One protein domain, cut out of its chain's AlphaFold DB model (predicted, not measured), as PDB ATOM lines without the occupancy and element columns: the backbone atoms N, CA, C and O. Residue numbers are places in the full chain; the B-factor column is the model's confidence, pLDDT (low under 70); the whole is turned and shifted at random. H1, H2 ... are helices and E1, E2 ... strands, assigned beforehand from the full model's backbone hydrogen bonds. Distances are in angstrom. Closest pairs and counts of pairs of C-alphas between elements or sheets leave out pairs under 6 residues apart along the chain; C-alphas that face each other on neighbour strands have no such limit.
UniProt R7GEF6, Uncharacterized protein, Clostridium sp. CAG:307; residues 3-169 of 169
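This is residues 3 to 169 of the 169 residues of an uncharacterized protein of Clostridium sp. CAG:307 (UniProt R7GEF6). One twisted, curled sheet of seven strands makes the body, folded back on itself like an incomplete barrel: E2, E3 and E4 form one leaf, E8, E7 and E6 the leaf that faces it, and E9 is the hinge. A small sheet of E1 and E5 covers part of it, face to face as a loose sandwich with crossed strands, while the short helix H1 lies far out from the middle and the still shorter H2 sits beside the large sheet's strands. The 167 printed residues hold two named helices and nine named strands, in the order E1 H1 E2 E3 E4 E5 E6 E7 E8 H2 E9; the class is mostly strand, though under half of the residues are in named elements. The large sheet runs E2 - E3 - E4 - E9 - E8 - E7 - E6, and both sheets are antiparallel. The whole is compact and rounded, with a radius of gyration of the C-alphas of 14.8 A and spans of 38 by 36 by 32 A.

Begin in the large sheet with E2, residues 42 to 48, E3, residues 63 to 68, and E4, residues 75 to 81: they form a meander, each strand the antiparallel neighbour of the one before, with N 42 and O 68 at 2.8 A and N 65 and O 79 at 2.8 A. E9, residues 161 to 168, has staggered pairing: its residues 161 to 165 pair with E4, where N 78 and O 161 are 2.9 A apart, and its residues 165 to 168 with E8, residues 146 to 152, where N 167 and O 148 are 2.9 A apart. E7, residues 122 to 129, bends by 63 degrees at residue 125 and has N 149 and O 126 of E8 and E7 at 2.8 A. Next to it look at E6, residues 113 to 118, an edge strand like E2; N 124 and O 117 are 2.8 A apart, and E6, E7 and E8 are a second meander. The two leaves of this folded sheet have 21 pairs of C-alphas within 11 A. The other sheet is E1, residues 3 to 9, and E5, residues 104 to 109, antiparallel at 149 degrees, with N 4 and O 108 at 2.7 A. The parts of the sandwich that face each other are 9.5 A centre to centre, and their strands stand at 69 degrees. The closest C-alphas of E1 and E6 are those of Phe 3 and His 113, 4.8 A apart. H2, residues 153 to 156, is on the large sheet at a height of 6.0 A, over none of its strands. H1, residues 30 to 35, is not on that sheet and is apart from E4. In H1, 1 of 2 O i to N i+4 pairs is within hydrogen-bond range; H2 is too short for such a pair.

Find C-alpha 42 at (133.863, 129.766, 176.121); from there E2 runs 18.1 A to C-alpha 48. E4 measures 20.0 A, E9 19.6 A, E8 19.5 A and E7 19.4 A from first to last C-alpha. E1 starts at C-alpha 3, (131.723, 124.275, 153.972), and spans 17.5 A; E3 spans 16.5 A, E5 16.3 A and E6 14.4 A. E9 ends at C-alpha 168, (118.851, 126.560, 167.685).

The two C-alphas farthest apart, those of Leu 56 and Asp 98, are 39.4 A apart. The printed part has no cut. The long links are E1 to H1, E2 to E3, E4 to E5 and E7 to E8. The mean pLDDT of the printed part is 72.0, and 60 residues are under 70, among them residues 3 to 14, 83 to 103 and 155 to 166.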
ATOM      1  N   PHE A   3     130.590 124.895 153.275       51.88
ATOM      2  CA  PHE A   3     131.723 124.275 153.972       51.88
ATOM      3  C   PHE A   3     131.430 122.844 154.497       51.88
ATOM      4  O   PHE A   3     130.268 122.456 154.633       51.88
ATOM      5  N   THR A   4     132.475 122.060 154.778       57.47
ATOM      6  CA  THR A   4     132.516 120.762 155.483       57.47
ATOM      7  C   THR A   4     133.453 120.845 156.694       57.47
ATOM      8  O   THR A   4     134.331 121.706 156.766       57.47
ATOM      9  N   LEU A   5     133.254 119.957 157.672       65.75
ATOM     10  CA  LEU A   5     134.174 119.765 158.795       65.75
ATOM     11  C   LEU A   5     135.193 118.711 158.369       65.75
ATOM     12  O   LEU A   5     134.865 117.528 158.304       65.75
ATOM     13  N   ASP A   6     136.398 119.142 158.012       58.47
ATOM     14  CA  ASP A   6     137.332 118.265 157.298       58.47
ATOM     15  C   ASP A   6     138.451 117.713 158.182       58.47
ATOM     16  O   ASP A   6     139.096 116.742 157.794       58.47
ATOM     17  N   GLU A   7     138.731 118.313 159.343       64.25
ATOM     18  CA  GLU A   7     139.885 117.892 160.141       64.25
ATOM     19  C   GLU A   7     139.713 118.208 161.627       64.25
ATOM     20  O   GLU A   7     139.565 119.368 162.009       64.25
ATOM     21  N   ILE A   8     139.734 117.156 162.452       64.00
ATOM     22  CA  ILE A   8     139.827 117.244 163.911       64.00
ATOM     23  C   ILE A   8     141.297 117.039 164.261       64.00
ATOM     24  O   ILE A   8     141.843 115.973 163.964       64.00
ATOM     25  N   LYS A   9     141.932 118.023 164.899       60.81
ATOM     26  CA  LYS A   9     143.319 117.892 165.365       60.81
ATOM     27  C   LYS A   9     143.411 118.037 166.872       60.81
ATOM     28  O   LYS A   9     142.923 119.016 167.421       60.81
ATOM     29  N   GLU A  10     144.075 117.078 167.516       58.22
ATOM     30  CA  GLU A  10     144.382 117.115 168.956       58.22
ATOM     31  C   GLU A  10     145.451 118.159 169.311       58.22
ATOM     32  O   GLU A  10     145.507 118.624 170.445       58.22
ATOM     33  N   TYR A  11     146.284 118.542 168.339       60.62
ATOM     34  CA  TYR A  11     147.337 119.540 168.490       60.62
ATOM     35  C   TYR A  11     147.331 120.483 167.290       60.62
ATOM     36  O   TYR A  11     147.238 120.033 166.147       60.62
ATOM     37  N   GLU A  12     147.428 121.782 167.556       65.25
ATOM     38  CA  GLU A  12     147.448 122.820 166.526       65.25
ATOM     39  C   GLU A  12     148.892 123.205 166.200       65.25
ATOM     40  O   GLU A  12     149.680 123.495 167.103       65.25
ATOM     41  N   GLU A  13     149.244 123.189 164.914       69.81
ATOM     42  CA  GLU A  13     150.531 123.707 164.441       69.81
ATOM     43  C   GLU A  13     150.475 125.245 164.355       69.81
ATOM     44  O   GLU A  13     149.408 125.828 164.156       69.81
ATOM     45  N   ASP A  14     151.622 125.917 164.519       69.56
ATOM     46  CA  ASP A  14     151.699 127.387 164.604       69.56
ATOM     47  C   ASP A  14     151.077 128.107 163.389       69.56
ATOM     48  O   ASP A  14     150.510 129.193 163.526       69.56
ATOM     49  N   ASP A  15     151.157 127.511 162.198       73.69
ATOM     50  CA  ASP A  15     150.594 128.032 160.946       73.69
ATOM     51  C   ASP A  15     149.075 127.822 160.820       73.69
ATOM     52  O   ASP A  15     148.435 128.368 159.918       73.69
ATOM     53  N   GLU A  16     148.471 127.058 161.727       74.56
ATOM     54  CA  GLU A  16     147.034 126.781 161.755       74.56
ATOM     55  C   GLU A  16     146.283 127.603 162.789       74.56
ATOM     56  O   GLU A  16     145.058 127.732 162.739       74.56
ATOM     57  N   LEU A  17     147.023 128.217 163.704       76.44
ATOM     58  CA  LEU A  17     146.460 128.950 164.817       76.44
ATOM     59  C   LEU A  17     145.600 130.150 164.382       76.44
ATOM     60  O   LEU A  17     144.698 130.539 165.125       76.44
ATOM     61  N   THR A  18     145.837 130.716 163.193       80.56
ATOM     62  CA  THR A  18     145.038 131.807 162.606       80.56
ATOM     63  C   THR A  18     143.942 131.321 161.662       80.56
ATOM     64  O   THR A  18     143.209 132.158 161.146       80.56
ATOM     65  N   LYS A  19     143.800 130.015 161.402       85.38
ATOM     66  CA  LYS A  19     142.764 129.492 160.497       85.38
ATOM     67  C   LYS A  19     141.375 129.579 161.120       85.38
ATOM     68  O   LYS A  19     141.207 129.562 162.344       85.38
ATOM     69  N   THR A  20     140.362 129.607 160.268       86.88
ATOM     70  CA  THR A  20     138.958 129.482 160.656       86.88
ATOM     71  C   THR A  20     138.712 128.113 161.283       86.88
ATOM     72  O   THR A  20     138.891 127.073 160.645       86.88
ATOM     73  N   LYS A  21     138.280 128.110 162.546       84.94
ATOM     74  CA  LYS A  21     138.078 126.885 163.326       84.94
ATOM     75  C   LYS A  21     136.985 127.037 164.373       84.94
ATOM     76  O   LYS A  21     136.723 128.138 164.869       84.94
ATOM     77  N   LEU A  22     136.375 125.906 164.709       82.88
ATOM     78  CA  LEU A  22     135.549 125.721 165.898       82.88
ATOM     79  C   LEU A  22     136.414 125.106 166.992       82.88
ATOM     80  O   LEU A  22     137.153 124.159 166.718       82.88
ATOM     81  N   PHE A  23     136.267 125.598 168.220       79.50
ATOM     82  CA  PHE A  23     137.043 125.138 169.377       79.50
ATOM     83  C   PHE A  23     138.567 125.218 169.160       79.50
ATOM     84  O   PHE A  23     139.046 125.896 168.248       79.50
ATOM     85  N   GLY A  24     139.336 124.573 170.040       77.00
ATOM     86  CA  GLY A  24     140.785 124.750 170.125       77.00
ATOM     87  C   GLY A  24     141.179 126.056 170.821       77.00
ATOM     88  O   GLY A  24     140.361 126.709 171.479       77.00
ATOM     89  N   SER A  25     142.440 126.447 170.670       75.75
ATOM     90  CA  SER A  25     143.020 127.617 171.330       75.75
ATOM     91  C   SER A  25     142.988 128.833 170.406       75.75
ATOM     92  O   SER A  25     143.634 128.824 169.356       75.75
ATOM     93  N   PRO A  26     142.268 129.917 170.739       76.12
ATOM     94  CA  PRO A  26     142.275 131.101 169.896       76.12
ATOM     95  C   PRO A  26     143.620 131.832 169.986       76.12
ATOM     96  O   PRO A  26     144.151 132.068 171.077       76.12
ATOM     97  N   ILE A  27     144.128 132.305 168.846       74.06
ATOM     98  CA  ILE A  27     145.086 133.416 168.859       74.06
ATOM     99  C   ILE A  27     144.290 134.650 169.209       74.06
ATOM    100  O   ILE A  27     143.503 135.108 168.393       74.06
ATOM    101  N   PHE A  28     144.453 135.187 170.408       75.50
ATOM    102  CA  PHE A  28     143.614 136.278 170.880       75.50
ATOM    103  C   PHE A  28     144.428 137.217 171.772       75.50
ATOM    104  O   PHE A  28     145.230 136.766 172.589       75.50
ATOM    105  N   PRO A  29     144.254 138.542 171.673       71.69
ATOM    106  CA  PRO A  29     145.022 139.447 172.517       71.69
ATOM    107  C   PRO A  29     144.581 139.275 173.971       71.69
ATOM    108  O   PRO A  29     143.464 139.653 174.333       71.69
ATOM    109  N   LYS A  30     145.476 138.790 174.844       73.25
ATOM    110  CA  LYS A  30     145.173 138.548 176.273       73.25
ATOM    111  C   LYS A  30     144.586 139.774 176.971       73.25
ATOM    112  O   LYS A  30     143.727 139.660 177.846       73.25
ATOM    113  N   ARG A  31     144.986 140.976 176.546       73.44
ATOM    114  CA  ARG A  31     144.435 142.251 177.038       73.44
ATOM    115  C   ARG A  31     142.921 142.394 176.843       73.44
ATOM    116  O   ARG A  31     142.278 143.088 177.629       73.44
ATOM    117  N   PHE A  32     142.342 141.767 175.819       76.38
ATOM    118  CA  PHE A  32     140.902 141.828 175.577       76.38
ATOM    119  C   PHE A  32     140.112 140.937 176.524       76.38
ATOM    120  O   PHE A  32     138.976 141.295 176.806       76.38
ATOM    121  N   ILE A  33     140.706 139.887 177.101       76.38
ATOM    122  CA  ILE A  33     140.021 139.012 178.066       76.38
ATOM    123  C   ILE A  33     139.463 139.845 179.223       76.38
ATOM    124  O   ILE A  33     138.253 139.886 179.432       76.38
ATOM    125  N   LYS A  34     140.333 140.619 179.884       73.75
ATOM    126  CA  LYS A  34     139.942 141.491 181.003       73.75
ATOM    127  C   LYS A  34     139.095 142.680 180.573       73.75
ATOM    128  O   LYS A  34     138.142 143.048 181.249       73.75
ATOM    129  N   LYS A  35     139.436 143.305 179.440       77.56
ATOM    130  CA  LYS A  35     138.715 144.489 178.940       77.56
ATOM    131  C   LYS A  35     137.269 144.167 178.544       77.56
ATOM    132  O   LYS A  35     136.425 145.053 178.585       77.56
ATOM    133  N   ARG A  36     137.005 142.931 178.115       74.56
ATOM    134  CA  ARG A  36     135.709 142.480 177.587       74.56
ATOM    135  C   ARG A  36     134.972 141.530 178.518       74.56
ATOM    136  O   ARG A  36     133.911 141.029 178.144       74.56
ATOM    137  N   HIS A  37     135.501 141.302 179.716       78.12
ATOM    138  CA  HIS A  37     134.927 140.384 180.692       78.12
ATOM    139  C   HIS A  37     134.693 138.987 180.095       78.12
ATOM    140  O   HIS A  37     133.570 138.473 180.119       78.12
ATOM    141  N   LEU A  38     135.713 138.442 179.427       76.75
ATOM    142  CA  LEU A  38     135.646 137.126 178.786       76.75
ATOM    143  C   LEU A  38     136.113 136.007 179.701       76.75
ATOM    144  O   LEU A  38     136.053 134.875 179.273       76.75
ATOM    145  N   GLU A  39     136.559 136.276 180.928       75.38
ATOM    146  CA  GLU A  39     137.171 135.276 181.819       75.38
ATOM    147  C   GLU A  39     136.303 134.026 182.011       75.38
ATOM    148  O   GLU A  39     136.831 132.941 182.198       75.38
ATOM    149  N   ASN A  40     134.982 134.183 181.921       73.44
ATOM    150  CA  ASN A  40     134.015 133.102 182.091       73.44
ATOM    151  C   ASN A  40     133.325 132.691 180.784       73.44
ATOM    152  O   ASN A  40     132.289 132.046 180.848       73.44
ATOM    153  N   TYR A  41     133.805 133.118 179.618       76.75
ATOM    154  CA  TYR A  41     133.183 132.795 178.335       76.75
ATOM    155  C   TYR A  41     133.929 131.669 177.626       76.75
ATOM    156  O   TYR A  41     135.153 131.646 177.598       76.75
ATOM    157  N   TYR A  42     133.215 130.783 176.943       78.25
ATOM    158  CA  TYR A  42     133.863 129.766 176.121       78.25
ATOM    159  C   TYR A  42     134.211 130.298 174.757       78.25
ATOM    160  O   TYR A  42     133.361 130.876 174.086       78.25
ATOM    161  N   PHE A  43     135.429 130.026 174.308       80.69
ATOM    162  CA  PHE A  43     135.748 130.176 172.903       80.69
ATOM    163  C   PHE A  43     134.970 129.138 172.089       80.69
ATOM    164  O   PHE A  43     135.118 127.932 172.288       80.69
ATOM    165  N   LEU A  44     134.113 129.619 171.194       82.19
ATOM    166  CA  LEU A  44     133.332 128.768 170.304       82.19
ATOM    167  C   LEU A  44     134.002 128.673 168.937       82.19
ATOM    168  O   LEU A  44     134.083 127.590 168.361       82.19
ATOM    169  N   MET A  45     134.442 129.811 168.400       86.06
ATOM    170  CA  MET A  45     134.872 129.896 167.013       86.06
ATOM    171  C   MET A  45     135.748 131.114 166.751       86.06
ATOM    172  O   MET A  45     135.491 132.192 167.291       86.06
ATOM    173  N   GLN A  46     136.702 130.969 165.835       87.44
ATOM    174  CA  GLN A  46     137.316 132.096 165.140       87.44
ATOM    175  C   GLN A  46     137.085 131.968 163.636       87.44
ATOM    176  O   GLN A  46     137.150 130.875 163.075       87.44
ATOM    177  N   ILE A  47     136.824 133.098 162.994       87.12
ATOM    178  CA  ILE A  47     136.687 133.233 161.550       87.12
ATOM    179  C   ILE A  47     137.797 134.154 161.088       87.12
ATOM    180  O   ILE A  47     137.760 135.354 161.371       87.12
ATOM    181  N   ASN A  48     138.765 133.598 160.369       87.31
ATOM    182  CA  ASN A  48     139.746 134.413 159.687       87.31
ATOM    183  C   ASN A  48     139.114 134.943 158.417       87.31
ATOM    184  O   ASN A  48     138.777 134.183 157.509       87.31
ATOM    185  N   LEU A  49     138.935 136.260 158.362       84.69
ATOM    186  CA  LEU A  49     138.331 136.871 157.201       84.69
ATOM    187  C   LEU A  49     139.193 136.576 155.975       84.69
ATOM    188  O   LEU A  49     138.621 136.216 154.963       84.69
ATOM    189  N   GLU A  50     140.520 136.571 156.018       85.75
ATOM    190  CA  GLU A  50     141.357 136.339 154.824       85.75
ATOM    191  C   GLU A  50     141.026 135.050 154.041       85.75
ATOM    192  O   GLU A  50     141.174 135.031 152.821       85.75
ATOM    193  N   GLU A  51     140.484 134.021 154.698       83.75
ATOM    194  CA  GLU A  51     140.093 132.741 154.083       83.75
ATOM    195  C   GLU A  51     138.724 132.765 153.380       83.75
ATOM    196  O   GLU A  51     138.339 131.802 152.715       83.75
ATOM    197  N   ILE A  52     137.962 133.849 153.538       79.25
ATOM    198  CA  ILE A  52     136.578 133.950 153.075       79.25
ATOM    199  C   ILE A  52     136.485 134.819 151.824       79.25
ATOM    200  O   ILE A  52     136.862 135.994 151.802       79.25
ATOM    201  N   GLU A  53     135.914 134.248 150.770       72.19
ATOM    202  CA  GLU A  53     135.623 134.958 149.530       72.19
ATOM    203  C   GLU A  53     134.250 135.657 149.603       72.19
ATOM    204  O   GLU A  53     133.332 135.194 150.278       72.19
ATOM    205  N   ASN A  54     134.080 136.754 148.855       66.88
ATOM    206  CA  ASN A  54     132.810 137.490 148.699       66.88
ATOM    207  C   ASN A  54     132.236 138.125 149.986       66.88
ATOM    208  O   ASN A  54     131.100 137.875 150.382       66.88
ATOM    209  N   LYS A  55     133.006 139.029 150.600       67.69
ATOM    210  CA  LYS A  55     132.680 139.726 151.859       67.69
ATOM    211  C   LYS A  55     132.052 141.114 151.691       67.69
ATOM    212  O   LYS A  55     132.516 142.062 152.306       67.69
ATOM    213  N   LEU A  56     131.022 141.275 150.861       63.88
ATOM    214  CA  LEU A  56     130.546 142.602 150.412       63.88
ATOM    215  C   LEU A  56     130.378 143.681 151.512       63.88
ATOM    216  O   LEU A  56     130.539 144.859 151.211       63.88
ATOM    217  N   THR A  57     130.070 143.307 152.760       69.00
ATOM    218  CA  THR A  57     129.864 144.233 153.894       69.00
ATOM    219  C   THR A  57     130.779 143.985 155.094       69.00
ATOM    220  O   THR A  57     130.698 144.721 156.074       69.00
ATOM    221  N   LEU A  58     131.641 142.965 155.043       73.19
ATOM    222  CA  LEU A  58     132.604 142.685 156.106       73.19
ATOM    223  C   LEU A  58     133.979 143.242 155.725       73.19
ATOM    224  O   LEU A  58     134.294 143.348 154.537       73.19
ATOM    225  N   PRO A  59     134.829 143.571 156.707       75.00
ATOM    226  CA  PRO A  59     136.220 143.895 156.437       75.00
ATOM    227  C   PRO A  59     136.920 142.794 155.633       75.00
ATOM    228  O   PRO A  59     136.638 141.606 155.791       75.00
ATOM    229  N   ASN A  60     137.855 143.187 154.767       76.25
ATOM    230  CA  ASN A  60     138.583 142.221 153.940       76.25
ATOM    231  C   ASN A  60     139.539 141.343 154.761       76.25
ATOM    232  O   ASN A  60     139.772 140.198 154.374       76.25
ATOM    233  N   GLU A  61     140.030 141.868 155.886       82.19
ATOM    234  CA  GLU A  61     141.045 141.280 156.761       82.19
ATOM    235  C   GLU A  61     140.636 141.340 158.244       82.19
ATOM    236  O   GLU A  61     139.726 142.083 158.643       82.19
ATOM    237  N   GLY A  62     141.354 140.573 159.064       82.94
ATOM    238  CA  GLY A  62     141.135 140.442 160.501       82.94
ATOM    239  C   GLY A  62     140.396 139.162 160.883       82.94
ATOM    240  O   GLY A  62     140.056 138.333 160.039       82.94
ATOM    241  N   ILE A  63     140.151 139.002 162.181       85.50
ATOM    242  CA  ILE A  63     139.564 137.794 162.757       85.50
ATOM    243  C   ILE A  63     138.320 138.171 163.565       85.50
ATOM    244  O   ILE A  63     138.332 139.117 164.361       85.50
ATOM    245  N   ILE A  64     137.234 137.430 163.341       86.00
ATOM    246  CA  ILE A  64     136.030 137.466 164.173       86.00
ATOM    247  C   ILE A  64     136.111 136.309 165.163       86.00
ATOM    248  O   ILE A  64     136.209 135.157 164.758       86.00
ATOM    249  N   TYR A  65     136.022 136.606 166.449       85.88
ATOM    250  CA  TYR A  65     135.966 135.636 167.534       85.88
ATOM    251  C   TYR A  65     134.553 135.582 168.083       85.88
ATOM    252  O   TYR A  65     133.929 136.618 168.312       85.88
ATOM    253  N   ILE A  66     134.068 134.377 168.329       86.00
ATOM    254  CA  ILE A  66     132.757 134.129 168.904       86.00
ATOM    255  C   ILE A  66     132.963 133.392 170.213       86.00
ATOM    256  O   ILE A  66     133.609 132.340 170.267       86.00
ATOM    257  N   PHE A  67     132.377 133.952 171.259       83.06
ATOM    258  CA  PHE A  67     132.417 133.417 172.599       83.06
ATOM    259  C   PHE A  67     131.005 133.136 173.105       83.06
ATOM    260  O   PHE A  67     130.101 133.946 172.908       83.06
ATOM    261  N   MET A  68     130.816 132.009 173.780       80.38
ATOM    262  CA  MET A  68     129.533 131.579 174.326       80.38
ATOM    263  C   MET A  68     129.514 131.728 175.844       80.38
ATOM    264  O   MET A  68     130.467 131.341 176.520       80.38
ATOM    265  N   ASP A  69     128.424 132.269 176.383       75.56
ATOM    266  CA  ASP A  69     128.211 132.334 177.827       75.56
ATOM    267  C   ASP A  69     127.803 130.945 178.383       75.56
ATOM    268  O   ASP A  69     126.769 130.410 177.969       75.56
ATOM    269  N   PRO A  70     128.554 130.350 179.336       67.31
ATOM    270  CA  PRO A  70     128.185 129.095 180.005       67.31
ATOM    271  C   PRO A  70     126.800 129.123 180.638       67.31
ATOM    272  O   PRO A  70     126.101 128.110 180.717       67.31
ATOM    273  N   TYR A  71     126.452 130.279 181.195       67.12
ATOM    274  CA  TYR A  71     125.365 130.437 182.146       67.12
ATOM    275  C   TYR A  71     124.099 130.951 181.462       67.12
ATOM    276  O   TYR A  71     123.012 130.873 182.036       67.12
ATOM    277  N   ASN A  72     124.218 131.421 180.217       67.69
ATOM    278  CA  ASN A  72     123.109 131.861 179.389       67.69
ATOM    279  C   ASN A  72     123.202 131.244 177.988       67.69
ATOM    280  O   ASN A  72     123.924 131.730 177.122       67.69
ATOM    281  N   LYS A  73     122.400 130.196 177.764       60.16
ATOM    282  CA  LYS A  73     122.464 129.313 176.588       60.16
ATOM    283  C   LYS A  73     122.341 130.001 175.225       60.16
ATOM    284  O   LYS A  73     122.680 129.367 174.238       60.16
ATOM    285  N   ASN A  74     121.886 131.254 175.166       64.50
ATOM    286  CA  ASN A  74     121.667 131.965 173.904       64.50
ATOM    287  C   ASN A  74     122.490 133.255 173.766       64.50
ATOM    288  O   ASN A  74     122.344 133.952 172.765       64.50
ATOM    289  N   ALA A  75     123.321 133.595 174.757       71.56
ATOM    290  CA  ALA A  75     124.122 134.812 174.726       71.56
ATOM    291  C   ALA A  75     125.511 134.533 174.143       71.56
ATOM    292  O   ALA A  75     126.297 133.757 174.693       71.56
ATOM    293  N   LEU A  76     125.813 135.208 173.036       79.50
ATOM    294  CA  LEU A  76     127.124 135.198 172.407       79.50
ATOM    295  C   LEU A  76     127.774 136.572 172.536       79.50
ATOM    296  O   LEU A  76     127.124 137.595 172.322       79.50
ATOM    297  N   LYS A  77     129.075 136.580 172.821       82.12
ATOM    298  CA  LYS A  77     129.938 137.747 172.638       82.12
ATOM    299  C   LYS A  77     130.724 137.572 171.356       82.12
ATOM    300  O   LYS A  77     131.420 136.572 171.194       82.12
ATOM    301  N   ILE A  78     130.639 138.548 170.466       82.12
ATOM    302  CA  ILE A  78     131.351 138.522 169.195       82.12
ATOM    303  C   ILE A  78     132.357 139.674 169.170       82.12
ATOM    304  O   ILE A  78     132.077 140.818 169.520       82.12
ATOM    305  N   LEU A  79     133.593 139.377 168.800       82.00
ATOM    306  CA  LEU A  79     134.675 140.351 168.806       82.00
ATOM    307  C   LEU A  79     135.373 140.336 167.464       82.00
ATOM    308  O   LEU A  79     135.824 139.296 167.010       82.00
ATOM    309  N   TYR A  80     135.493 141.507 166.856       82.44
ATOM    310  CA  TYR A  80     136.281 141.696 165.654       82.44
ATOM    311  C   TYR A  80     137.586 142.415 165.994       82.44
ATOM    312  O   TYR A  80     137.594 143.370 166.775       82.44
ATOM    313  N   THR A  81     138.691 141.967 165.404       78.00
ATOM    314  CA  THR A  81     139.969 142.675 165.477       78.00
ATOM    315  C   THR A  81     140.800 142.460 164.214       78.00
ATOM    316  O   THR A  81     140.804 141.380 163.632       78.00
ATOM    317  N   GLN A  82     141.517 143.508 163.804       75.25
ATOM    318  CA  GLN A  82     142.548 143.465 162.757       75.25
ATOM    319  C   GLN A  82     143.951 143.269 163.333       75.25
ATOM    320  O   GLN A  82     144.929 143.195 162.597       75.25
ATOM    321  N   GLU A  83     144.077 143.241 164.659       69.31
ATOM    322  CA  GLU A  83     145.359 143.014 165.304       69.31
ATOM    323  C   GLU A  83     145.811 141.583 164.998       69.31
ATOM    324  O   GLU A  83     145.291 140.627 165.569       69.31
ATOM    325  N   VAL A  84     146.773 141.441 164.083       57.91
ATOM    326  CA  VAL A  84     147.492 140.183 163.876       57.91
ATOM    327  C   VAL A  84     148.351 139.964 165.113       57.91
ATOM    328  O   VAL A  84     149.272 140.734 165.393       57.91
ATOM    329  N   ILE A  85     147.993 138.967 165.911       59.12
ATOM    330  CA  ILE A  85     148.567 138.753 167.238       59.12
ATOM    331  C   ILE A  85     149.338 137.441 167.245       59.12
ATOM    332  O   ILE A  85     148.887 136.448 166.699       59.12
ATOM    333  N   ALA A  86     150.515 137.445 167.868       52.84
ATOM    334  CA  ALA A  86     151.366 136.267 168.048       52.84
ATOM    335  C   ALA A  86     151.254 135.688 169.475       52.84
ATOM    336  O   ALA A  86     152.177 135.051 169.974       52.84
ATOM    337  N   GLU A  87     150.153 135.971 170.174       58.84
ATOM    338  CA  GLU A  87     149.882 135.460 171.518       58.84
ATOM    339  C   GLU A  87     148.758 134.424 171.442       58.84
ATOM    340  O   GLU A  87     147.588 134.769 171.272       58.84
ATOM    341  N   CYS A  88     149.122 133.148 171.583       57.53
ATOM    342  CA  CYS A  88     148.150 132.100 171.853       57.53
ATOM    343  C   CYS A  88     147.601 132.297 173.274       57.53
ATOM    344  O   CYS A  88     148.360 132.504 174.237       57.53
ATOM    345  N   VAL A  89     146.277 132.294 173.413       60.59
ATOM    346  CA  VAL A  89     145.649 132.227 174.730       60.59
ATOM    347  C   VAL A  89     145.399 130.765 175.026       60.59
ATOM    348  O   VAL A  89     144.433 130.190 174.536       60.59
ATOM    349  N   ASP A  90     146.261 130.198 175.865       52.38
ATOM    350  CA  ASP A  90     145.955 128.953 176.552       52.38
ATOM    351  C   ASP A  90     144.722 129.205 177.425       52.38
ATOM    352  O   ASP A  90     144.820 129.883 178.446       52.38
ATOM    353  N   TYR A  91     143.583 128.704 176.948       53.78
ATOM    354  CA  TYR A  91     142.312 128.509 177.642       53.78
ATOM    355  C   TYR A  91     141.720 129.732 178.365       53.78
ATOM    356  O   TYR A  91     142.236 130.272 179.341       53.78
ATOM    357  N   ILE A  92     140.532 130.129 177.916       53.03
ATOM    358  CA  ILE A  92     139.581 130.813 178.792       53.03
ATOM    359  C   ILE A  92     138.918 129.716 179.641       53.03
ATOM    360  O   ILE A  92     138.588 128.670 179.089       53.03
ATOM    361  N   ASP A  93     138.821 129.942 180.955       45.81
ATOM    362  CA  ASP A  93     138.708 128.951 182.041       45.81
ATOM    363  C   ASP A  93     137.945 127.641 181.739       45.81
ATOM    364  O   ASP A  93     136.893 127.615 181.097       45.81
ATOM    365  N   GLU A  94     138.486 126.550 182.296       45.03
ATOM    366  CA  GLU A  94     138.154 125.131 182.101       45.03
ATOM    367  C   GLU A  94     137.043 124.573 183.042       45.03
ATOM    368  O   GLU A  94     137.345 123.833 183.980       45.03
ATOM    369  N   PRO A  95     135.736 124.810 182.813       45.34
ATOM    370  CA  PRO A  95     134.726 123.880 183.353       45.34
ATOM    371  C   PRO A  95     134.395 122.684 182.454       45.34
ATOM    372  O   PRO A  95     133.593 121.843 182.850       45.34
ATOM    373  N   TYR A  96     134.956 122.604 181.243       48.09
ATOM    374  CA  TYR A  96     134.516 121.650 180.217       48.09
ATOM    375  C   TYR A  96     135.631 120.801 179.598       48.09
ATOM    376  O   TYR A  96     135.517 120.365 178.452       48.09
ATOM    377  N   SER A  97     136.658 120.458 180.374       43.81
ATOM    378  CA  SER A  97     137.525 119.318 180.033       43.81
ATOM    379  C   SER A  97     136.710 118.041 179.716       43.81
ATOM    380  O   SER A  97     137.115 117.242 178.876       43.81
ATOM    381  N   ASP A  98     135.492 117.918 180.265       44.12
ATOM    382  CA  ASP A  98     134.523 116.846 179.986       44.12
ATOM    383  C   ASP A  98     133.771 116.950 178.634       44.12
ATOM    384  O   ASP A  98     133.104 115.991 178.227       44.12
ATOM    385  N   LEU A  99     133.842 118.081 177.915       47.31
ATOM    386  CA  LEU A  99     133.200 118.242 176.595       47.31
ATOM    387  C   LEU A  99     134.086 117.790 175.422       47.31
ATOM    388  O   LEU A  99     133.630 117.838 174.283       47.31
ATOM    389  N   GLY A 100     135.327 117.354 175.670       44.97
ATOM    390  CA  GLY A 100     136.233 116.901 174.605       44.97
ATOM    391  C   GLY A 100     136.649 118.006 173.624       44.97
ATOM    392  O   GLY A 100     137.060 117.708 172.510       44.97
ATOM    393  N   LEU A 101     136.548 119.279 174.029       53.12
ATOM    394  CA  LEU A 101     136.775 120.464 173.182       53.12
ATOM    395  C   LEU A 101     138.259 120.819 172.980       53.12
ATOM    396  O   LEU A 101     138.568 121.917 172.523       53.12
ATOM    397  N   PHE A 102     139.170 119.907 173.330       54.75
ATOM    398  CA  PHE A 102     140.612 120.104 173.167       54.75
ATOM    399  C   PHE A 102     141.028 120.176 171.700       54.75
ATOM    400  O   PHE A 102     142.052 120.771 171.381       54.75
ATOM    401  N   ASN A 103     140.218 119.608 170.809       67.88
ATOM    402  CA  ASN A 103     140.582 119.511 169.413       67.88
ATOM    403  C   ASN A 103     139.934 120.643 168.622       67.88
ATOM    404  O   ASN A 103     138.715 120.842 168.676       67.88
ATOM    405  N   ALA A 104     140.748 121.343 167.840       72.94
ATOM    406  CA  ALA A 104     140.250 122.266 166.837       72.94
ATOM    407  C   ALA A 104     139.556 121.481 165.719       72.94
ATOM    408  O   ALA A 104     140.079 120.473 165.230       72.94
ATOM    409  N   ILE A 105     138.387 121.966 165.302       76.38
ATOM    410  CA  ILE A 105     137.712 121.493 164.097       76.38
ATOM    411  C   ILE A 105     137.851 122.566 163.027       76.38
ATOM    412  O   ILE A 105     137.262 123.648 163.130       76.38
ATOM    413  N   TYR A 106     138.610 122.255 161.981       79.06
ATOM    414  CA  TYR A 106     138.798 123.159 160.854       79.06
ATOM    415  C   TYR A 106     137.645 123.047 159.864       79.06
ATOM    416  O   TYR A 106     137.204 121.952 159.493       79.06
ATOM    417  N   ILE A 107     137.179 124.207 159.412       72.62
ATOM    418  CA  ILE A 107     136.098 124.319 158.440       72.62
ATOM    419  C   ILE A 107     136.728 124.470 157.048       72.62
ATOM    420  O   ILE A 107     137.383 125.472 156.775       72.62
ATOM    421  N   LYS A 108     136.536 123.492 156.154       67.44
ATOM    422  CA  LYS A 108     136.991 123.545 154.745       67.44
ATOM    423  C   LYS A 108     135.802 123.688 153.804       67.44
ATOM    424  O   LYS A 108     134.662 123.583 154.226       67.44
ATOM    425  N   THR A 109     136.028 124.000 152.533       61.34
ATOM    426  CA  THR A 109     134.952 124.197 151.546       61.34
ATOM    427  C   THR A 109     134.194 122.893 151.267       61.34
ATOM    428  O   THR A 109     134.802 121.856 151.037       61.34
ATOM    429  N   GLY A 110     132.862 122.941 151.245       61.69
ATOM    430  CA  GLY A 110     131.996 121.754 151.256       61.69
ATOM    431  C   GLY A 110     130.520 122.126 151.098       61.69
ATOM    432  O   GLY A 110     130.252 123.249 150.714       61.69
ATOM    433  N   ASN A 111     129.543 121.242 151.326       59.53
ATOM    434  CA  ASN A 111     128.122 121.536 151.020       59.53
ATOM    435  C   ASN A 111     127.172 121.566 152.228       59.53
ATOM    436  O   ASN A 111     125.980 121.811 152.052       59.53
ATOM    437  N   ASP A 112     127.676 121.336 153.438       70.00
ATOM    438  CA  ASP A 112     126.837 120.973 154.588       70.00
ATOM    439  C   ASP A 112     126.691 122.074 155.638       70.00
ATOM    440  O   ASP A 112     125.743 122.081 156.428       70.00
ATOM    441  N   HIS A 113     127.613 123.027 155.621       76.25
ATOM    442  CA  HIS A 113     127.661 124.166 156.521       76.25
ATOM    443  C   HIS A 113     127.796 125.449 155.712       76.25
ATOM    444  O   HIS A 113     128.200 125.420 154.551       76.25
ATOM    445  N   ALA A 114     127.469 126.586 156.313       76.94
ATOM    446  CA  ALA A 114     127.733 127.883 155.707       76.94
ATOM    447  C   ALA A 114     128.495 128.771 156.685       76.94
ATOM    448  O   ALA A 114     128.174 128.827 157.871       76.94
ATOM    449  N   LEU A 115     129.480 129.483 156.153       79.56
ATOM    450  CA  LEU A 115     130.257 130.483 156.869       79.56
ATOM    451  C   LEU A 115     130.090 131.792 156.119       79.56
ATOM    452  O   LEU A 115     130.303 131.820 154.904       79.56
ATOM    453  N   ILE A 116     129.667 132.827 156.838       80.12
ATOM    454  CA  ILE A 116     129.381 134.161 156.305       80.12
ATOM    455  C   ILE A 116     128.418 134.117 155.102       80.12
ATOM    456  O   ILE A 116     128.773 133.866 153.945       80.12
ATOM    457  N   LYS A 117     127.149 134.410 155.371       80.94
ATOM    458  CA  LYS A 117     126.127 134.628 154.349       80.94
ATOM    459  C   LYS A 117     125.347 135.890 154.683       80.94
ATOM    460  O   LYS A 117     124.856 136.042 155.794       80.94
ATOM    461  N   GLN A 118     125.228 136.767 153.698       76.44
ATOM    462  CA  GLN A 118     124.387 137.952 153.773       76.44
ATOM    463  C   GLN A 118     122.937 137.585 153.449       76.44
ATOM    464  O   GLN A 118     122.673 136.901 152.456       76.44
ATOM    465  N   GLU A 119     122.020 138.020 154.305       82.25
ATOM    466  CA  GLU A 119     120.573 138.046 154.069       82.25
ATOM    467  C   GLU A 119     120.103 139.513 154.067       82.25
ATOM    468  O   GLU A 119     120.940 140.413 154.104       82.25
ATOM    469  N   ASP A 120     118.800 139.776 153.952       79.25
ATOM    470  CA  ASP A 120     118.299 141.139 153.702       79.25
ATOM    471  C   ASP A 120     118.612 142.126 154.846       79.25
ATOM    472  O   ASP A 120     119.081 143.227 154.569       79.25
ATOM    473  N   ASP A 121     118.461 141.705 156.111       82.31
ATOM    474  CA  ASP A 121     118.689 142.554 157.300       82.31
ATOM    475  C   ASP A 121     119.753 141.999 158.276       82.31
ATOM    476  O   ASP A 121     120.139 142.655 159.249       82.31
ATOM    477  N   GLU A 122     120.263 140.794 158.013       83.81
ATOM    478  CA  GLU A 122     121.173 140.071 158.902       83.81
ATOM    479  C   GLU A 122     122.357 139.465 158.142       83.81
ATOM    480  O   GLU A 122     122.278 139.117 156.960       83.81
ATOM    481  N   VAL A 123     123.451 139.246 158.866       82.88
ATOM    482  CA  VAL A 123     124.553 138.386 158.444       82.88
ATOM    483  C   VAL A 123     124.530 137.115 159.273       82.88
ATOM    484  O   VAL A 123     124.600 137.130 160.500       82.88
ATOM    485  N   ILE A 124     124.477 135.983 158.583       86.56
ATOM    486  CA  ILE A 124     124.745 134.678 159.172       86.56
ATOM    487  C   ILE A 124     126.259 134.525 159.234       86.56
ATOM    488  O   ILE A 124     126.903 134.400 158.196       86.56
ATOM    489  N   LEU A 125     126.831 134.508 160.434       83.81
ATOM    490  CA  LEU A 125     128.265 134.267 160.619       83.81
ATOM    491  C   LEU A 125     128.589 132.781 160.472       83.81
ATOM    492  O   LEU A 125     129.582 132.418 159.843       83.81
ATOM    493  N   LEU A 126     127.706 131.931 160.993       86.19
ATOM    494  CA  LEU A 126     127.854 130.485 160.994       86.19
ATOM    495  C   LEU A 126     126.487 129.814 160.885       86.19
ATOM    496  O   LEU A 126     125.553 130.192 161.592       86.19
ATOM    497  N   LYS A 127     126.394 128.778 160.056       87.62
ATOM    498  CA  LYS A 127     125.310 127.796 160.072       87.62
ATOM    499  C   LYS A 127     125.901 126.390 160.057       87.62
ATOM    500  O   LYS A 127     126.509 125.988 159.064       87.62
ATOM    501  N   LEU A 128     125.687 125.652 161.141       84.12
ATOM    502  CA  LEU A 128     126.093 124.261 161.306       84.12
ATOM    503  C   LEU A 128     124.894 123.322 161.229       84.12
ATOM    504  O   LEU A 128     123.812 123.621 161.728       84.12
ATOM    505  N   ASN A 129     125.134 122.159 160.630       85.44
ATOM    506  CA  ASN A 129     124.252 121.006 160.699       85.44
ATOM    507  C   ASN A 129     124.777 120.124 161.837       85.44
ATOM    508  O   ASN A 129     125.860 119.548 161.714       85.44
ATOM    509  N   LEU A 130     124.042 120.083 162.945       82.62
ATOM    510  CA  LEU A 130     124.447 119.380 164.159       82.62
ATOM    511  C   LEU A 130     124.370 117.859 163.994       82.62
ATOM    512  O   LEU A 130     125.193 117.161 164.577       82.62
ATOM    513  N   ASP A 131     123.502 117.353 163.111       83.12
ATOM    514  CA  ASP A 131     123.424 115.919 162.781       83.12
ATOM    515  C   ASP A 131     124.702 115.397 162.094       83.12
ATOM    516  O   ASP A 131     124.910 114.190 161.979       83.12
ATOM    517  N   LYS A 132     125.549 116.307 161.596       80.50
ATOM    518  CA  LYS A 132     126.830 116.005 160.937       80.50
ATOM    519  C   LYS A 132     128.046 116.347 161.798       80.50
ATOM    520  O   LYS A 132     129.175 116.207 161.325       80.50
ATOM    521  N   MET A 133     127.839 116.807 163.033       77.38
ATOM    522  CA  MET A 133     128.943 117.062 163.952       77.38
ATOM    523  C   MET A 133     129.586 115.738 164.385       77.38
ATOM    524  O   MET A 133     128.879 114.746 164.562       77.38
ATOM    525  N   PRO A 134     130.913 115.704 164.589       73.56
ATOM    526  CA  PRO A 134     131.570 114.526 165.132       73.56
ATOM    527  C   PRO A 134     131.017 114.149 166.511       73.56
ATOM    528  O   PRO A 134     130.764 115.018 167.354       73.56
ATOM    529  N   ASP A 135     130.893 112.843 166.755       71.75
ATOM    530  CA  ASP A 135     130.468 112.306 168.046       71.75
ATOM    531  C   ASP A 135     131.332 112.878 169.174       71.75
ATOM    532  O   ASP A 135     132.561 112.838 169.132       71.75
ATOM    533  N   GLY A 136     130.682 113.399 170.212       68.00
ATOM    534  CA  GLY A 136     131.379 113.961 171.365       68.00
ATOM    535  C   GLY A 136     131.336 115.485 171.459       68.00
ATOM    536  O   GLY A 136     131.413 115.999 172.573       68.00
ATOM    537  N   TYR A 137     131.137 116.184 170.339       68.81
ATOM    538  CA  TYR A 137     131.149 117.646 170.269       68.81
ATOM    539  C   TYR A 137     129.753 118.230 170.410       68.81
ATOM    540  O   TYR A 137     128.767 117.609 170.026       68.81
ATOM    541  N   LEU A 138     129.670 119.442 170.973       70.81
ATOM    542  CA  LEU A 138     128.406 120.165 171.152       70.81
ATOM    543  C   LEU A 138     127.301 119.318 171.819       70.81
ATOM    544  O   LEU A 138     126.126 119.549 171.571       70.81
ATOM    545  N   LYS A 139     127.645 118.370 172.709       70.38
ATOM    546  CA  LYS A 139     126.664 117.473 173.369       70.38
ATOM    547  C   LYS A 139     125.515 118.207 174.055       70.38
ATOM    548  O   LYS A 139     124.425 117.673 174.177       70.38
ATOM    549  N   PHE A 140     125.748 119.431 174.519       71.81
ATOM    550  CA  PHE A 140     124.710 120.263 175.129       71.81
ATOM    551  C   PHE A 140     123.636 120.742 174.131       71.81
ATOM    552  O   PHE A 140     122.621 121.297 174.560       71.81
ATOM    553  N   LEU A 141     123.857 120.528 172.830       75.25
ATOM    554  CA  LEU A 141     122.956 120.811 171.715       75.25
ATOM    555  C   LEU A 141     122.392 119.539 171.054       75.25
ATOM    556  O   LEU A 141     121.803 119.639 169.987       75.25
ATOM    557  N   ASP A 142     122.525 118.366 171.679       75.31
ATOM    558  CA  ASP A 142     122.081 117.059 171.153       75.31
ATOM    559  C   ASP A 142     120.596 116.973 170.750       75.31
ATOM    560  O   ASP A 142     120.191 116.073 170.018       75.31
ATOM    561  N   LYS A 143     119.770 117.900 171.238       81.06
ATOM    562  CA  LYS A 143     118.336 118.004 170.933       81.06
ATOM    563  C   LYS A 143     118.014 118.857 169.708       81.06
ATOM    564  O   LYS A 143     116.835 118.983 169.388       81.06
ATOM    565  N   TYR A 144     119.015 119.469 169.085       83.81
ATOM    566  CA  TYR A 144     118.849 120.376 167.955       83.81
ATOM    567  C   TYR A 144     119.510 119.796 166.708       83.81
ATOM    568  O   TYR A 144     120.522 119.101 166.794       83.81
ATOM    569  N   HIS A 145     118.954 120.118 165.547       86.44
ATOM    570  CA  HIS A 145     119.454 119.684 164.244       86.44
ATOM    571  C   HIS A 145     120.382 120.718 163.614       86.44
ATOM    572  O   HIS A 145     121.243 120.386 162.794       86.44
ATOM    573  N   SER A 146     120.237 121.991 163.981       86.56
ATOM    574  CA  SER A 146     121.089 123.051 163.462       86.56
ATOM    575  C   SER A 146     121.404 124.138 164.480       86.56
ATOM    576  O   SER A 146     120.633 124.431 165.394       86.56
ATOM    577  N   LEU A 147     122.568 124.752 164.283       85.56
ATOM    578  CA  LEU A 147     123.017 125.932 165.005       85.56
ATOM    579  C   LEU A 147     123.264 127.037 163.989       85.56
ATOM    580  O   LEU A 147     124.042 126.855 163.052       85.56
ATOM    581  N   THR A 148     122.626 128.187 164.180       87.31
ATOM    582  CA  THR A 148     122.853 129.373 163.350       87.31
ATOM    583  C   THR A 148     123.195 130.566 164.230       87.31
ATOM    584  O   THR A 148     122.495 130.855 165.197       87.31
ATOM    585  N   ILE A 149     124.264 131.279 163.882       85.94
ATOM    586  CA  ILE A 149     124.671 132.524 164.535       85.94
ATOM    587  C   ILE A 149     124.374 133.663 163.580       85.94
ATOM    588  O   ILE A 149     124.969 133.739 162.498       85.94
ATOM    589  N   LYS A 150     123.458 134.537 163.992       85.06
ATOM    590  CA  LYS A 150     123.033 135.688 163.202       85.06
ATOM    591  C   LYS A 150     123.334 136.990 163.917       85.06
ATOM    592  O   LYS A 150     123.253 137.072 165.145       85.06
ATOM    593  N   ILE A 151     123.656 137.997 163.116       80.94
ATOM    594  CA  ILE A 151     123.889 139.352 163.580       80.94
ATOM    595  C   ILE A 151     123.196 140.377 162.673       80.94
ATOM    596  O   ILE A 151     123.331 140.276 161.452       80.94
ATOM    597  N   PRO A 152     122.472 141.361 163.229       78.88
ATOM    598  CA  PRO A 152     121.945 142.485 162.461       78.88
ATOM    599  C   PRO A 152     123.050 143.289 161.760       78.88
ATOM    600  O   PRO A 152     124.158 143.439 162.283       78.88
ATOM    601  N   TYR A 153     122.757 143.873 160.593       74.38
ATOM    602  CA  TYR A 153     123.733 144.732 159.900       74.38
ATOM    603  C   TYR A 153     124.164 145.958 160.704       74.38
ATOM    604  O   TYR A 153     125.301 146.410 160.583       74.38
ATOM    605  N   GLU A 154     123.263 146.519 161.502       71.50
ATOM    606  CA  GLU A 154     123.544 147.709 162.304       71.50
ATOM    607  C   GLU A 154     124.669 147.469 163.315       71.50
ATOM    608  O   GLU A 154     125.565 148.309 163.452       71.50
ATOM    609  N   ASP A 155     124.710 146.278 163.907       67.81
ATOM    610  CA  ASP A 155     125.742 145.901 164.863       67.81
ATOM    611  C   ASP A 155     127.111 145.749 164.169       67.81
ATOM    612  O   ASP A 155     128.143 146.059 164.772       67.81
ATOM    613  N   LEU A 156     127.144 145.371 162.872       61.09
ATOM    614  CA  LEU A 156     128.376 145.217 162.054       61.09
ATOM    615  C   LEU A 156     129.184 146.496 161.916       61.09
ATOM    616  O   LEU A 156     130.412 146.445 161.809       61.09
ATOM    617  N   SER A 157     128.521 147.644 162.000       54.41
ATOM    618  CA  SER A 157     129.162 148.945 161.842       54.41
ATOM    619  C   SER A 157     130.057 149.352 163.022       54.41
ATOM    620  O   SER A 157     130.924 150.210 162.853       54.41
ATOM    621  N   ILE A 158     129.902 148.732 164.201       53.12
ATOM    622  CA  ILE A 158     130.549 149.192 165.446       53.12
ATOM    623  C   ILE A 158     131.809 148.374 165.793       53.12
ATOM    624  O   ILE A 158     132.575 148.754 166.682       53.12
ATOM    625  N   CYS A 159     132.112 147.300 165.048       51.31
ATOM    626  CA  CYS A 159     133.322 146.479 165.233       51.31
ATOM    627  C   CYS A 159     133.531 145.987 166.688       51.31
ATOM    628  O   CYS A 159     134.656 145.709 167.102       51.31
ATOM    629  N   GLN A 160     132.457 145.910 167.479       52.06
ATOM    630  CA  GLN A 160     132.402 145.402 168.852       52.06
ATOM    631  C   GLN A 160     130.978 144.905 169.073       52.06
ATOM    632  O   GLN A 160     130.051 145.708 169.107       52.06
ATOM    633  N   PHE A 161     130.800 143.594 169.174       54.47
ATOM    634  CA  PHE A 161     129.479 142.986 169.148       54.47
ATOM    635  C   PHE A 161     129.198 142.351 170.495       54.47
ATOM    636  O   PHE A 161     129.502 141.186 170.748       54.47
ATOM    637  N   ASP A 162     128.625 143.141 171.390       49.41
ATOM    638  CA  ASP A 162     128.256 142.628 172.705       49.41
ATOM    639  C   ASP A 162     126.997 141.736 172.646       49.41
ATOM    640  O   ASP A 162     126.674 141.092 173.643       49.41
ATOM    641  N   PHE A 163     126.324 141.641 171.486       53.25
ATOM    642  CA  PHE A 163     125.102 140.857 171.314       53.25
ATOM    643  C   PHE A 163     125.054 140.178 169.940       53.25
ATOM    644  O   PHE A 163     125.092 140.833 168.904       53.25
ATOM    645  N   ALA A 164     124.942 138.853 169.933       59.84
ATOM    646  CA  ALA A 164     124.492 138.097 168.771       59.84
ATOM    647  C   ALA A 164     123.509 137.021 169.216       59.84
ATOM    648  O   ALA A 164     123.606 136.498 170.330       59.84
ATOM    649  N   ASN A 165     122.570 136.696 168.331       62.16
ATOM    650  CA  ASN A 165     121.547 135.707 168.622       62.16
ATOM    651  C   ASN A 165     122.028 134.328 168.178       62.16
ATOM    652  O   ASN A 165     122.301 134.090 166.996       62.16
ATOM    653  N   LEU A 166     122.096 133.413 169.142       68.50
ATOM    654  CA  LEU A 166     122.184 131.990 168.862       68.50
ATOM    655  C   LEU A 166     120.781 131.457 168.551       68.50
ATOM    656  O   LEU A 166     119.891 131.506 169.402       68.50
ATOM    657  N   ILE A 167     120.595 130.941 167.341       75.88
ATOM    658  CA  ILE A 167     119.365 130.278 166.905       75.88
ATOM    659  C   ILE A 167     119.630 128.771 166.872       75.88
ATOM    660  O   ILE A 167     120.567 128.315 166.212       75.88
ATOM    661  N   LEU A 168     118.804 128.018 167.595       72.56
ATOM    662  CA  LEU A 168     118.851 126.560 167.685       72.56
ATOM    663  C   LEU A 168     117.524 126.006 167.157       72.56
ATOM    664  O   LEU A 168     116.465 126.385 167.666       72.56
ATOM    665  N   GLU A 169     117.588 125.146 166.142       77.25
ATOM    666  CA  GLU A 169     116.428 124.537 165.462       77.25
ATOM    667  C   GLU A 169     116.569 123.020 165.398       77.25
ATOM    668  O   GLU A 169     117.700 122.547 165.133       77.25
TER     669      GLU A 169